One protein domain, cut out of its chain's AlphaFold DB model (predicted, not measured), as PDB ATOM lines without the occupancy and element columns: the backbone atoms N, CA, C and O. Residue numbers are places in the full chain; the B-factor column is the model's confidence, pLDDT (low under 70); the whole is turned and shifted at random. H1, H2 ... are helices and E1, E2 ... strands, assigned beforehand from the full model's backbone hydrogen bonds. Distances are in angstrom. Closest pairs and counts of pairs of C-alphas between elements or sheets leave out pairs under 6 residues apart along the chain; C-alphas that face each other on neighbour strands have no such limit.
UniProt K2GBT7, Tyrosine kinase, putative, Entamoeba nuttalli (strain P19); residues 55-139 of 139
ATOM      1  N   ILE A  55     109.414 165.593 125.928       92.25
ATOM      2  CA  ILE A  55     110.135 165.154 127.124       92.25
ATOM      3  C   ILE A  55     111.483 165.880 127.202       92.25
ATOM      4  O   ILE A  55     112.163 166.070 126.196       92.25
ATOM      5  N   GLY A  56     111.854 166.307 128.409       94.06
ATOM      6  CA  GLY A  56     113.125 166.983 128.655       94.06
ATOM      7  C   GLY A  56     113.164 168.452 128.234       94.06
ATOM      8  O   GLY A  56     114.215 169.079 128.340       94.06
ATOM      9  N   CYS A  57     112.050 169.028 127.777       94.75
ATOM     10  CA  CYS A  57     111.988 170.448 127.458       94.75
ATOM     11  C   CYS A  57     111.738 171.307 128.706       94.75
ATOM     12  O   CYS A  57     110.772 171.086 129.439       94.75
ATOM     13  N   LYS A  58     112.589 172.312 128.929       94.44
ATOM     14  CA  LYS A  58     112.483 173.273 130.036       94.44
ATOM     15  C   LYS A  58     111.675 174.503 129.637       94.44
ATOM     16  O   LYS A  58     110.792 174.929 130.378       94.44
ATOM     17  N   THR A  59     111.973 175.077 128.473       92.50
ATOM     18  CA  THR A  59     111.286 176.262 127.942       92.50
ATOM     19  C   THR A  59     110.917 176.059 126.479       92.50
ATOM     20  O   THR A  59     111.653 175.440 125.715       92.50
ATOM     21  N   PHE A  60     109.758 176.582 126.086       90.31
ATOM     22  CA  PHE A  60     109.262 176.513 124.715       90.31
ATOM     23  C   PHE A  60     109.411 177.876 124.053       90.31
ATOM     24  O   PHE A  60     108.967 178.880 124.614       90.31
ATOM     25  N   GLY A  61     110.016 177.882 122.872       86.00
ATOM     26  CA  GLY A  61     110.172 179.072 122.054       86.00
ATOM     27  C   GLY A  61     109.001 179.313 121.119       86.00
ATOM     28  O   GLY A  61     107.929 178.709 121.226       86.00
ATOM     29  N   SER A  62     109.252 180.169 120.130       79.81
ATOM     30  CA  SER A  62     108.337 180.398 119.009       79.81
ATOM     31  C   SER A  62     108.133 179.138 118.172       79.81
ATOM     32  O   SER A  62     107.079 178.982 117.565       79.81
ATOM     33  N   VAL A  63     109.142 178.259 118.118       81.44
ATOM     34  CA  VAL A  63     109.097 177.001 117.377       81.44
ATOM     35  C   VAL A  63     109.806 175.908 118.174       81.44
ATOM     36  O   VAL A  63     111.029 175.842 118.193       81.44
ATOM     37  N   GLY A  64     109.043 175.035 118.832       85.94
ATOM     38  CA  GLY A  64     109.600 173.916 119.601       85.94
ATOM     39  C   GLY A  64     110.225 174.286 120.942       85.94
ATOM     40  O   GLY A  64     109.854 175.271 121.584       85.94
ATOM     41  N   CYS A  65     111.138 173.429 121.390       91.00
ATOM     42  CA  CYS A  65     111.876 173.609 122.624       91.00
ATOM     43  C   CYS A  65     113.057 174.569 122.438       91.00
ATOM     44  O   CYS A  65     113.898 174.375 121.555       91.00
ATOM     45  N   ASP A  66     113.155 175.568 123.311       90.94
ATOM     46  CA  ASP A  66     114.267 176.515 123.331       90.94
ATOM     47  C   ASP A  66     115.408 176.044 124.229       90.94
ATOM     48  O   ASP A  66     116.569 176.119 123.819       90.94
ATOM     49  N   GLU A  67     115.088 175.493 125.396       92.38
ATOM     50  CA  GLU A  67     116.063 175.026 126.379       92.38
ATOM     51  C   GLU A  67     115.675 173.636 126.886       92.38
ATOM     52  O   GLU A  67     114.526 173.411 127.269       92.38
ATOM     53  N   CYS A  68     116.632 172.711 126.919       95.00
ATOM     54  CA  CYS A  68     116.449 171.398 127.529       95.00
ATOM     55  C   CYS A  68     116.768 171.440 129.027       95.00
ATOM     56  O   CYS A  68     117.561 172.265 129.480       95.00
ATOM     57  N   ILE A  69     116.154 170.551 129.806       95.06
ATOM     58  CA  ILE A  69     116.574 170.316 131.193       95.06
ATOM     59  C   ILE A  69     117.963 169.655 131.224       95.06
ATOM     60  O   ILE A  69     118.439 169.127 130.216       95.06
ATOM     61  N   GLU A  70     118.613 169.660 132.388       93.56
ATOM     62  CA  GLU A  70     119.872 168.931 132.564       93.56
ATOM     63  C   GLU A  70     119.710 167.437 132.248       93.56
ATOM     64  O   GLU A  70     118.666 166.837 132.500       93.56
ATOM     65  N   GLY A  71     120.756 166.841 131.670       93.69
ATOM     66  CA  GLY A  71     120.724 165.461 131.181       93.69
ATOM     67  C   GLY A  71     120.068 165.297 129.807       93.69
ATOM     68  O   GLY A  71     119.962 164.173 129.330       93.69
ATOM     69  N   TYR A  72     119.662 166.386 129.145       96.50
ATOM     70  CA  TYR A  72     119.123 166.361 127.787       96.50
ATOM     71  C   TYR A  72     119.892 167.296 126.848       96.50
ATOM     72  O   TYR A  72     120.310 168.392 127.217       96.50
ATOM     73  N   VAL A  73     120.043 166.861 125.603       95.31
ATOM     74  CA  VAL A  73     120.724 167.554 124.510       95.31
ATOM     75  C   VAL A  73     119.686 168.117 123.543       95.31
ATOM     76  O   VAL A  73     118.779 167.403 123.105       95.31
ATOM     77  N   LYS A  74     119.827 169.394 123.179       93.44
ATOM     78  CA  LYS A  74     118.981 170.032 122.164       93.44
ATOM     79  C   LYS A  74     119.455 169.625 120.769       93.44
ATOM     80  O   LYS A  74     120.585 169.921 120.393       93.44
ATOM     81  N   VAL A  75     118.580 168.995 119.988       90.00
ATOM     82  CA  VAL A  75     118.867 168.593 118.600       90.00
ATOM     83  C   VAL A  75     118.181 169.519 117.587       90.00
ATOM     84  O   VAL A  75     117.276 170.279 117.934       90.00
ATOM     85  N   SER A  76     118.582 169.435 116.314       83.62
ATOM     86  CA  SER A  76     118.231 170.380 115.235       83.62
ATOM     87  C   SER A  76     116.731 170.586 114.961       83.62
ATOM     88  O   SER A  76     116.363 171.536 114.284       83.62
ATOM     89  N   ASN A  77     115.850 169.746 115.512       77.69
ATOM     90  CA  ASN A  77     114.392 169.871 115.385       77.69
ATOM     91  C   ASN A  77     113.713 170.542 116.587       77.69
ATOM     92  O   ASN A  77     112.498 170.412 116.740       77.69
ATOM     93  N   PHE A  78     114.472 171.241 117.440       84.62
ATOM     94  CA  PHE A  78     113.954 171.865 118.665       84.62
ATOM     95  C   PHE A  78     113.331 170.828 119.615       84.62
ATOM     96  O   PHE A  78     112.330 171.080 120.284       84.62
ATOM     97  N   VAL A  79     113.917 169.630 119.634       88.81
ATOM     98  CA  VAL A  79     113.559 168.519 120.522       88.81
ATOM     99  C   VAL A  79     114.726 168.285 121.473       88.81
ATOM    100  O   VAL A  79     115.881 168.544 121.126       88.81
ATOM    101  N   CYS A  80     114.416 167.788 122.663       94.00
ATOM    102  CA  CYS A  80     115.397 167.356 123.641       94.00
ATOM    103  C   CYS A  80     115.535 165.836 123.583       94.00
ATOM    104  O   CYS A  80     114.541 165.113 123.625       94.00
ATOM    105  N   MET A  81     116.767 165.356 123.473       94.75
ATOM    106  CA  MET A  81     117.103 163.937 123.538       94.75
ATOM    107  C   MET A  81     117.877 163.682 124.824       94.75
ATOM    108  O   MET A  81     118.725 164.489 125.186       94.75
ATOM    109  N   GLU A  82     117.602 162.583 125.519       95.94
ATOM    110  CA  GLU A  82     118.386 162.199 126.695       95.94
ATOM    111  C   GLU A  82     119.874 162.074 126.329       95.94
ATOM    112  O   GLU A  82     120.221 161.536 125.273       95.94
ATOM    113  N   CYS A  83     120.764 162.577 127.184       96.00
ATOM    114  CA  CYS A  83     122.176 162.706 126.842       96.00
ATOM    115  C   CYS A  83     122.848 161.347 126.613       96.00
ATOM    116  O   CYS A  83     123.626 161.223 125.672       96.00
ATOM    117  N   HIS A  84     122.484 160.307 127.368       94.88
ATOM    118  CA  HIS A  84     122.988 158.941 127.159       94.88
ATOM    119  C   HIS A  84     122.488 158.303 125.862       94.88
ATOM    120  O   HIS A  84     123.175 157.472 125.278       94.88
ATOM    121  N   SER A  85     121.313 158.715 125.379       94.75
ATOM    122  CA  SER A  85     120.814 158.301 124.062       94.75
ATOM    123  C   SER A  85     121.531 159.035 122.924       94.75
ATOM    124  O   SER A  85     121.683 158.487 121.835       94.75
ATOM    125  N   PHE A  86     121.974 160.273 123.164       95.25
ATOM    126  CA  PHE A  86     122.672 161.093 122.174       95.25
ATOM    127  C   PHE A  86     124.166 160.747 122.067       95.25
ATOM    128  O   PHE A  86     124.689 160.535 120.972       95.25
ATOM    129  N   PHE A  87     124.870 160.681 123.199       95.38
ATOM    130  CA  PHE A  87     126.297 160.380 123.263       95.38
ATOM    131  C   PHE A  87     126.519 158.872 123.350       95.38
ATOM    132  O   PHE A  87     126.432 158.272 124.419       95.38
ATOM    133  N   THR A  88     126.853 158.248 122.223       94.50
ATOM    134  CA  THR A  88     127.167 156.813 122.205       94.50
ATOM    135  C   THR A  88     128.457 156.539 122.983       94.50
ATOM    136  O   THR A  88     129.441 157.262 122.822       94.50
ATOM    137  N   ASN A  89     128.471 155.461 123.770       95.69
ATOM    138  CA  ASN A  89     129.601 155.026 124.601       95.69
ATOM    139  C   ASN A  89     130.007 156.029 125.696       95.69
ATOM    140  O   ASN A  89     131.196 156.193 125.982       95.69
ATOM    141  N   CYS A  90     129.034 156.749 126.255       96.94
ATOM    142  CA  CYS A  90     129.242 157.768 127.273       96.94
ATOM    143  C   CYS A  90     128.650 157.345 128.624       96.94
ATOM    144  O   CYS A  90     127.470 157.010 128.702       96.94
ATOM    145  N   ASN A  91     129.447 157.431 129.690       96.00
ATOM    146  CA  ASN A  91     129.027 157.123 131.061       96.00
ATOM    147  C   ASN A  91     128.392 158.333 131.757       96.00
ATOM    148  O   ASN A  91     127.328 158.230 132.370       96.00
ATOM    149  N   GLU A  92     129.024 159.498 131.643       96.19
ATOM    150  CA  GLU A  92     128.540 160.753 132.220       96.19
ATOM    151  C   GLU A  92     128.447 161.824 131.142       96.19
ATOM    152  O   GLU A  92     129.420 162.072 130.433       96.19
ATOM    153  N   CYS A  93     127.313 162.515 131.049       96.38
ATOM    154  CA  CYS A  93     127.094 163.555 130.050       96.38
ATOM    155  C   CYS A  93     126.394 164.793 130.609       96.38
ATOM    156  O   CYS A  93     125.761 164.778 131.667       96.38
ATOM    157  N   THR A  94     126.544 165.891 129.877       95.12
ATOM    158  CA  THR A  94     125.789 167.136 130.026       95.12
ATOM    159  C   THR A  94     124.932 167.361 128.780       95.12
ATOM    160  O   THR A  94     124.849 166.511 127.896       95.12
ATOM    161  N   SER A  95     124.305 168.530 128.677       94.56
ATOM    162  CA  SER A  95     123.591 168.955 127.472       94.56
ATOM    163  C   SER A  95     124.504 169.252 126.272       94.56
ATOM    164  O   SER A  95     123.995 169.414 125.165       94.56
ATOM    165  N   THR A  96     125.824 169.365 126.470       94.56
ATOM    166  CA  THR A  96     126.783 169.785 125.428       94.56
ATOM    167  C   THR A  96     127.977 168.851 125.264       94.56
ATOM    168  O   THR A  96     128.680 168.928 124.260       94.56
ATOM    169  N   GLU A  97     128.233 167.951 126.209       95.19
ATOM    170  CA  GLU A  97     129.381 167.055 126.125       95.19
ATOM    171  C   GLU A  97     129.197 165.746 126.871       95.19
ATOM    172  O   GLU A  97     128.566 165.684 127.927       95.19
ATOM    173  N   CYS A  98     129.862 164.718 126.355       97.25
ATOM    174  CA  CYS A  98     130.266 163.595 127.177       97.25
ATOM    175  C   CYS A  98     131.457 163.988 128.069       97.25
ATOM    176  O   CYS A  98     132.383 164.653 127.605       97.25
ATOM    177  N   LYS A  99     131.446 163.558 129.332       96.75
ATOM    178  CA  LYS A  99     132.520 163.757 130.319       96.75
ATOM    179  C   LYS A  99     133.429 162.541 130.446       96.75
ATOM    180  O   LYS A  99     134.640 162.697 130.585       96.75
ATOM    181  N   THR A 100     132.853 161.340 130.421       96.50
ATOM    182  CA  THR A 100     133.579 160.075 130.588       96.50
ATOM    183  C   THR A 100     133.057 159.032 129.608       96.50
ATOM    184  O   THR A 100     131.851 158.895 129.419       96.50
ATOM    185  N   CYS A 101     133.969 158.297 128.977       96.62
ATOM    186  CA  CYS A 101     133.635 157.286 127.977       96.62
ATOM    187  C   CYS A 101     133.631 155.875 128.561       96.62
ATOM    188  O   CYS A 101     134.238 155.622 129.605       96.62
ATOM    189  N   ASP A 102     132.958 154.957 127.876       96.06
ATOM    190  CA  ASP A 102     133.055 153.525 128.145       96.06
ATOM    191  C   ASP A 102     134.465 152.990 127.884       96.06
ATOM    192  O   ASP A 102     135.259 153.563 127.134       96.06
ATOM    193  N   ASN A 103     134.771 151.842 128.490       93.38
ATOM    194  CA  ASN A 103     136.045 151.159 128.284       93.38
ATOM    195  C   ASN A 103     136.295 150.896 126.789       93.38
ATOM    196  O   ASN A 103     135.481 150.268 126.114       93.38
ATOM    197  N   GLY A 104     137.455 151.334 126.291       90.69
ATOM    198  CA  GLY A 104     137.834 151.217 124.875       90.69
ATOM    199  C   GLY A 104     137.471 152.430 124.007       90.69
ATOM    200  O   GLY A 104     137.700 152.394 122.794       90.69
ATOM    201  N   TYR A 105     136.937 153.492 124.615       94.56
ATOM    202  CA  TYR A 105     136.648 154.765 123.964       94.56
ATOM    203  C   TYR A 105     137.372 155.919 124.661       94.56
ATOM    204  O   TYR A 105     137.494 155.954 125.885       94.56
ATOM    205  N   ASP A 106     137.810 156.898 123.872       94.44
ATOM    206  CA  ASP A 106     138.451 158.117 124.358       94.44
ATOM    207  C   ASP A 106     137.555 159.332 124.116       94.44
ATOM    208  O   ASP A 106     136.875 159.429 123.089       94.44
ATOM    209  N   LEU A 107     137.666 160.321 125.004       95.88
ATOM    210  CA  LEU A 107     137.098 161.647 124.786       95.88
ATOM    211  C   LEU A 107     137.793 162.331 123.598       95.88
ATOM    212  O   LEU A 107     139.022 162.456 123.580       95.88
ATOM    213  N   LYS A 108     137.018 162.817 122.629       94.94
ATOM    214  CA  LYS A 108     137.487 163.605 121.479       94.94
ATOM    215  C   LYS A 108     136.665 164.881 121.339       94.94
ATOM    216  O   LYS A 108     135.547 164.968 121.844       94.94
ATOM    217  N   ASP A 109     137.225 165.859 120.636       94.56
ATOM    218  CA  ASP A 109     136.457 167.020 120.192       94.56
ATOM    219  C   ASP A 109     135.344 166.579 119.243       94.56
ATOM    220  O   ASP A 109     135.531 165.702 118.393       94.56
ATOM    221  N   ALA A 110     134.170 167.172 119.420       91.12
ATOM    222  CA  ALA A 110     133.016 166.847 118.611       91.12
ATOM    223  C   ALA A 110     133.181 167.388 117.184       91.12
ATOM    224  O   ALA A 110     133.429 168.571 116.971       91.12
ATOM    225  N   ASN A 111     132.984 166.512 116.201       85.81
ATOM    226  CA  ASN A 111     132.771 166.884 114.808       85.81
ATOM    227  C   ASN A 111     131.350 166.460 114.427       85.81
ATOM    228  O   ASN A 111     131.134 165.364 113.912       85.81
ATOM    229  N   THR A 112     130.373 167.280 114.803       83.44
ATOM    230  CA  THR A 112     128.946 166.997 114.619       83.44
ATOM    231  C   THR A 112     128.233 168.210 114.046       83.44
ATOM    232  O   THR A 112     128.621 169.350 114.287       83.44
ATOM    233  N   GLU A 113     127.165 167.953 113.295       84.88
ATOM    234  CA  GLU A 113     126.287 168.985 112.737       84.88
ATOM    235  C   GLU A 113     125.407 169.649 113.810       84.88
ATOM    236  O   GLU A 113     124.756 170.656 113.535       84.88
ATOM    237  N   VAL A 114     125.378 169.106 115.036       85.25
ATOM    238  CA  VAL A 114     124.601 169.656 116.154       85.25
ATOM    239  C   VAL A 114     125.369 170.809 116.818       85.25
ATOM    240  O   VAL A 114     126.435 170.580 117.396       85.25
ATOM    241  N   PRO A 115     124.846 172.051 116.788       84.56
ATOM    242  CA  PRO A 115     125.536 173.201 117.359       84.56
ATOM    243  C   PRO A 115     125.716 173.085 118.875       84.56
ATOM    244  O   PRO A 115     124.804 172.674 119.589       84.56
ATOM    245  N   GLY A 116     126.874 173.521 119.373       89.00
ATOM    246  CA  GLY A 116     127.154 173.607 120.809       89.00
ATOM    247  C   GLY A 116     127.639 172.308 121.452       89.00
ATOM    248  O   GLY A 116     127.977 172.329 122.632       89.00
ATOM    249  N   ILE A 117     127.725 171.207 120.699       93.88
ATOM    250  CA  ILE A 117     128.350 169.977 121.185       93.88
ATOM    251  C   ILE A 117     129.873 170.121 121.139       93.88
ATOM    252  O   ILE A 117     130.427 170.485 120.102       93.88
ATOM    253  N   THR A 118     130.550 169.828 122.249       95.00
ATOM    254  CA  THR A 118     131.999 170.054 122.404       95.00
ATOM    255  C   THR A 118     132.807 168.767 122.493       95.00
ATOM    256  O   THR A 118     133.888 168.702 121.907       95.00
ATOM    257  N   LYS A 119     132.303 167.728 123.177       96.38
ATOM    258  CA  LYS A 119     133.025 166.458 123.375       96.38
ATOM    259  C   LYS A 119     132.158 165.230 123.131       96.38
ATOM    260  O   LYS A 119     131.005 165.176 123.561       96.38
ATOM    261  N   VAL A 120     132.750 164.225 122.492       95.75
ATOM    262  CA  VAL A 120     132.137 162.921 122.188       95.75
ATOM    263  C   VAL A 120     133.116 161.783 122.469       95.75
ATOM    264  O   VAL A 120     134.320 162.006 122.586       95.75
ATOM    265  N   CYS A 121     132.607 160.556 122.540       95.06
ATOM    266  CA  CYS A 121     133.427 159.357 122.647       95.06
ATOM    267  C   CYS A 121     133.687 158.759 121.266       95.06
ATOM    268  O   CYS A 121     132.761 158.548 120.484       95.06
ATOM    269  N   ALA A 122     134.948 158.457 120.974       92.31
ATOM    270  CA  ALA A 122     135.345 157.736 119.770       92.31
ATOM    271  C   ALA A 122     136.247 156.562 120.147       92.31
ATOM    272  O   ALA A 122     136.945 156.618 121.158       92.31
ATOM    273  N   SER A 123     136.226 155.497 119.346       88.62
ATOM    274  CA  SER A 123     137.045 154.309 119.600       88.62
ATOM    275  C   SER A 123     138.510 154.700 119.771       88.62
ATOM    276  O   SER A 123     139.049 155.429 118.926       88.62
ATOM    277  N   SER A 124     139.153 154.196 120.824       80.19
ATOM    278  CA  SER A 124     140.579 154.396 121.079       80.19
ATOM    279  C   SER A 124     141.378 153.669 119.994       80.19
ATOM    280  O   SER A 124     141.743 152.500 120.126       80.19
ATOM    281  N   MET A 125     141.594 154.323 118.852       68.44
ATOM    282  CA  MET A 125     142.349 153.747 117.747       68.44
ATOM    283  C   MET A 125     143.805 153.637 118.192       68.44
ATOM    284  O   MET A 125     144.547 154.617 118.210       68.44
ATOM    285  N   SER A 126     144.194 152.437 118.621       69.44
ATOM    286  CA  SER A 126     145.566 152.164 119.029       69.44
ATOM    287  C   SER A 126     146.498 152.475 117.860       69.44
ATOM    288  O   SER A 126     146.282 151.997 116.744       69.44
ATOM    289  N   PHE A 127     147.558 153.246 118.115       65.19
ATOM    290  CA  PHE A 127     148.596 153.536 117.121       65.19
ATOM    291  C   PHE A 127     149.145 152.259 116.478       65.19
ATOM    292  O   PHE A 127     149.475 152.257 115.299       65.19
ATOM    293  N   ILE A 128     149.167 151.151 117.223       67.50
ATOM    294  CA  ILE A 128     149.591 149.845 116.719       67.50
ATOM    295  C   ILE A 128     148.646 149.360 115.608       67.50
ATOM    296  O   ILE A 128     149.112 148.900 114.573       67.50
ATOM    297  N   VAL A 129     147.330 149.515 115.775       67.69
ATOM    298  CA  VAL A 129     146.334 149.116 114.767       67.69
ATOM    299  C   VAL A 129     146.417 150.013 113.535       67.69
ATOM    300  O   VAL A 129     146.388 149.511 112.416       67.69
ATOM    301  N   ALA A 130     146.583 151.325 113.726       67.69
ATOM    302  CA  ALA A 130     146.753 152.261 112.616       67.69
ATOM    303  C   ALA A 130     148.014 151.943 111.792       67.69
ATOM    304  O   ALA A 130     147.955 151.888 110.566       67.69
ATOM    305  N   VAL A 131     149.138 151.666 112.461       73.38
ATOM    306  CA  VAL A 131     150.400 151.292 111.805       73.38
ATOM    307  C   VAL A 131     150.275 149.945 111.090       73.38
ATOM    308  O   VAL A 131     150.698 149.833 109.944       73.38
ATOM    309  N   LEU A 132     149.646 148.942 111.712       77.12
ATOM    310  CA  LEU A 132     149.410 147.642 111.078       77.12
ATOM    311  C   LEU A 132     148.522 147.757 109.831       77.12
ATOM    312  O   LEU A 132     148.847 147.150 108.815       77.12
ATOM    313  N   MET A 133     147.452 148.558 109.868       75.88
ATOM    314  CA  MET A 133     146.605 148.794 108.691       75.88
ATOM    315  C   MET A 133     147.391 149.426 107.538       75.88
ATOM    316  O   MET A 133     147.263 148.987 106.400       75.88
ATOM    317  N   VAL A 134     148.236 150.422 107.821       76.06
ATOM    318  CA  VAL A 134     149.065 151.074 106.794       76.06
ATOM    319  C   VAL A 134     150.101 150.107 106.215       76.06
ATOM    320  O   VAL A 134     150.287 150.082 105.003       76.06
ATOM    321  N   ILE A 135     150.734 149.277 107.049       81.25
ATOM    322  CA  ILE A 135     151.687 148.255 106.590       81.25
ATOM    323  C   ILE A 135     151.000 147.244 105.660       81.25
ATOM    324  O   ILE A 135     151.556 146.924 104.617       81.25
ATOM    325  N   PHE A 136     149.788 146.787 105.992       77.69
ATOM    326  CA  PHE A 136     149.013 145.877 105.137       77.69
ATOM    327  C   PHE A 136     148.578 146.495 103.801       77.69
ATOM    328  O   PHE A 136     148.392 145.762 102.842       77.69
ATOM    329  N   ILE A 137     148.395 147.815 103.730       81.00
ATOM    330  CA  ILE A 137     148.046 148.517 102.481       81.00
ATOM    331  C   ILE A 137     149.285 148.722 101.585       81.00
ATOM    332  O   ILE A 137     149.150 148.894 100.376       81.00
ATOM    333  N   LEU A 138     150.487 148.728 102.173       81.00
ATOM    334  CA  LEU A 138     151.764 148.941 101.479       81.00
ATOM    335  C   LEU A 138     152.495 147.639 101.092       81.00
ATOM    336  O   LEU A 138     153.547 147.719 100.456       81.00
ATOM    337  N   LEU A 139     151.967 146.475 101.486       76.94
ATOM    338  CA  LEU A 139     152.433 145.132 101.113       76.94
ATOM    339  C   LEU A 139     151.558 144.550  99.999       76.94
ATOM    340  O   LEU A 139     152.139 143.902  99.101       76.94
TER     341      LEU A 139
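Overview. This is residues 55 to 139 of the 139 residues of the protein "Tyrosine kinase, putative" of Entamoeba nuttalli (strain P19) (UniProt K2GBT7). Four small two-stranded hairpins are strung one after another along a rod, E1 with E2 at one end, then E3 with E4, then E5 with E6 and E7 with E8 packed on each other. The one-turn helix H1 sits between the second and third hairpins, and at the other end helix H2 sticks out free of the body. The printed part has 85 residues with two named helices and eight named strands, in the order E1 E2 E3 E4 H1 E5 E6 E7 E8 H2; each sheet is one antiparallel pair, and the class is mixed, helices and strands. The whole is loose, with a radius of gyration of the C-alphas of 16.8 A and spans of 59 by 22 by 16 A.

Along the chain. Find C-alpha 57 at (111.988, 170.448, 127.458), where E1, residues 57 to 60, begins; E2 follows as residues 65 to 68. Read on to E3, residues 72 to 75, and E4, residues 79 to 82, 10.1 A long. H1, residues 83 to 86, comes directly after, 5.0 A from first to last C-alpha. Next are E5, residues 90 to 93, and E6, residues 98 to 101. E7, residues 105 to 109, is 12.8 A long, and E8, residues 119 to 123, is 13.3 A long. H2, residues 127 to 138, runs 16.6 A and ends with C-alpha 138 at (151.764, 148.941, 101.479).

Arrangement. Start at the hairpin E1 and E2, antiparallel at 154 degrees, where N 58 and O 67 are 2.8 A apart, within hydrogen-bond range. From E2, the closest C-alphas to E4 are those of Cys 68 and Cys 80, 5.7 A apart. In the hairpin E3 and E4, at 140 degrees, look for N 73 and O 81 at 2.7 A. The closest C-alphas of H1 and E5 are those of Cys 83 and Cys 93, 5.9 A apart. In the hairpin E5 and E6, at 161 degrees, N 99 and O 92 are 2.7 A apart; in the hairpin E7 and E8, at 139 degrees, N 108 and O 120 are 2.8 A apart. The closest C-alphas of E6 and E8 are those of Cys 98 and Val 120, at 5.4 A. H2 is apart from E7, and every O i to N i+4 pair in it is within hydrogen-bond range; H1 is too short for such a pair.

Size, cuts and confidence. Residues 127 to 139 stand free, and the body without them spans 47 by 20 by 13 A. The two C-alphas farthest apart are those of Ser 62 and Leu 139, at 59.2 A. The printed part has no cut and no long link; the link from E7 to E8, nine residues, is short. The mean pLDDT of the printed part is 88.9, and residues 125 to 130 of this model are under 70.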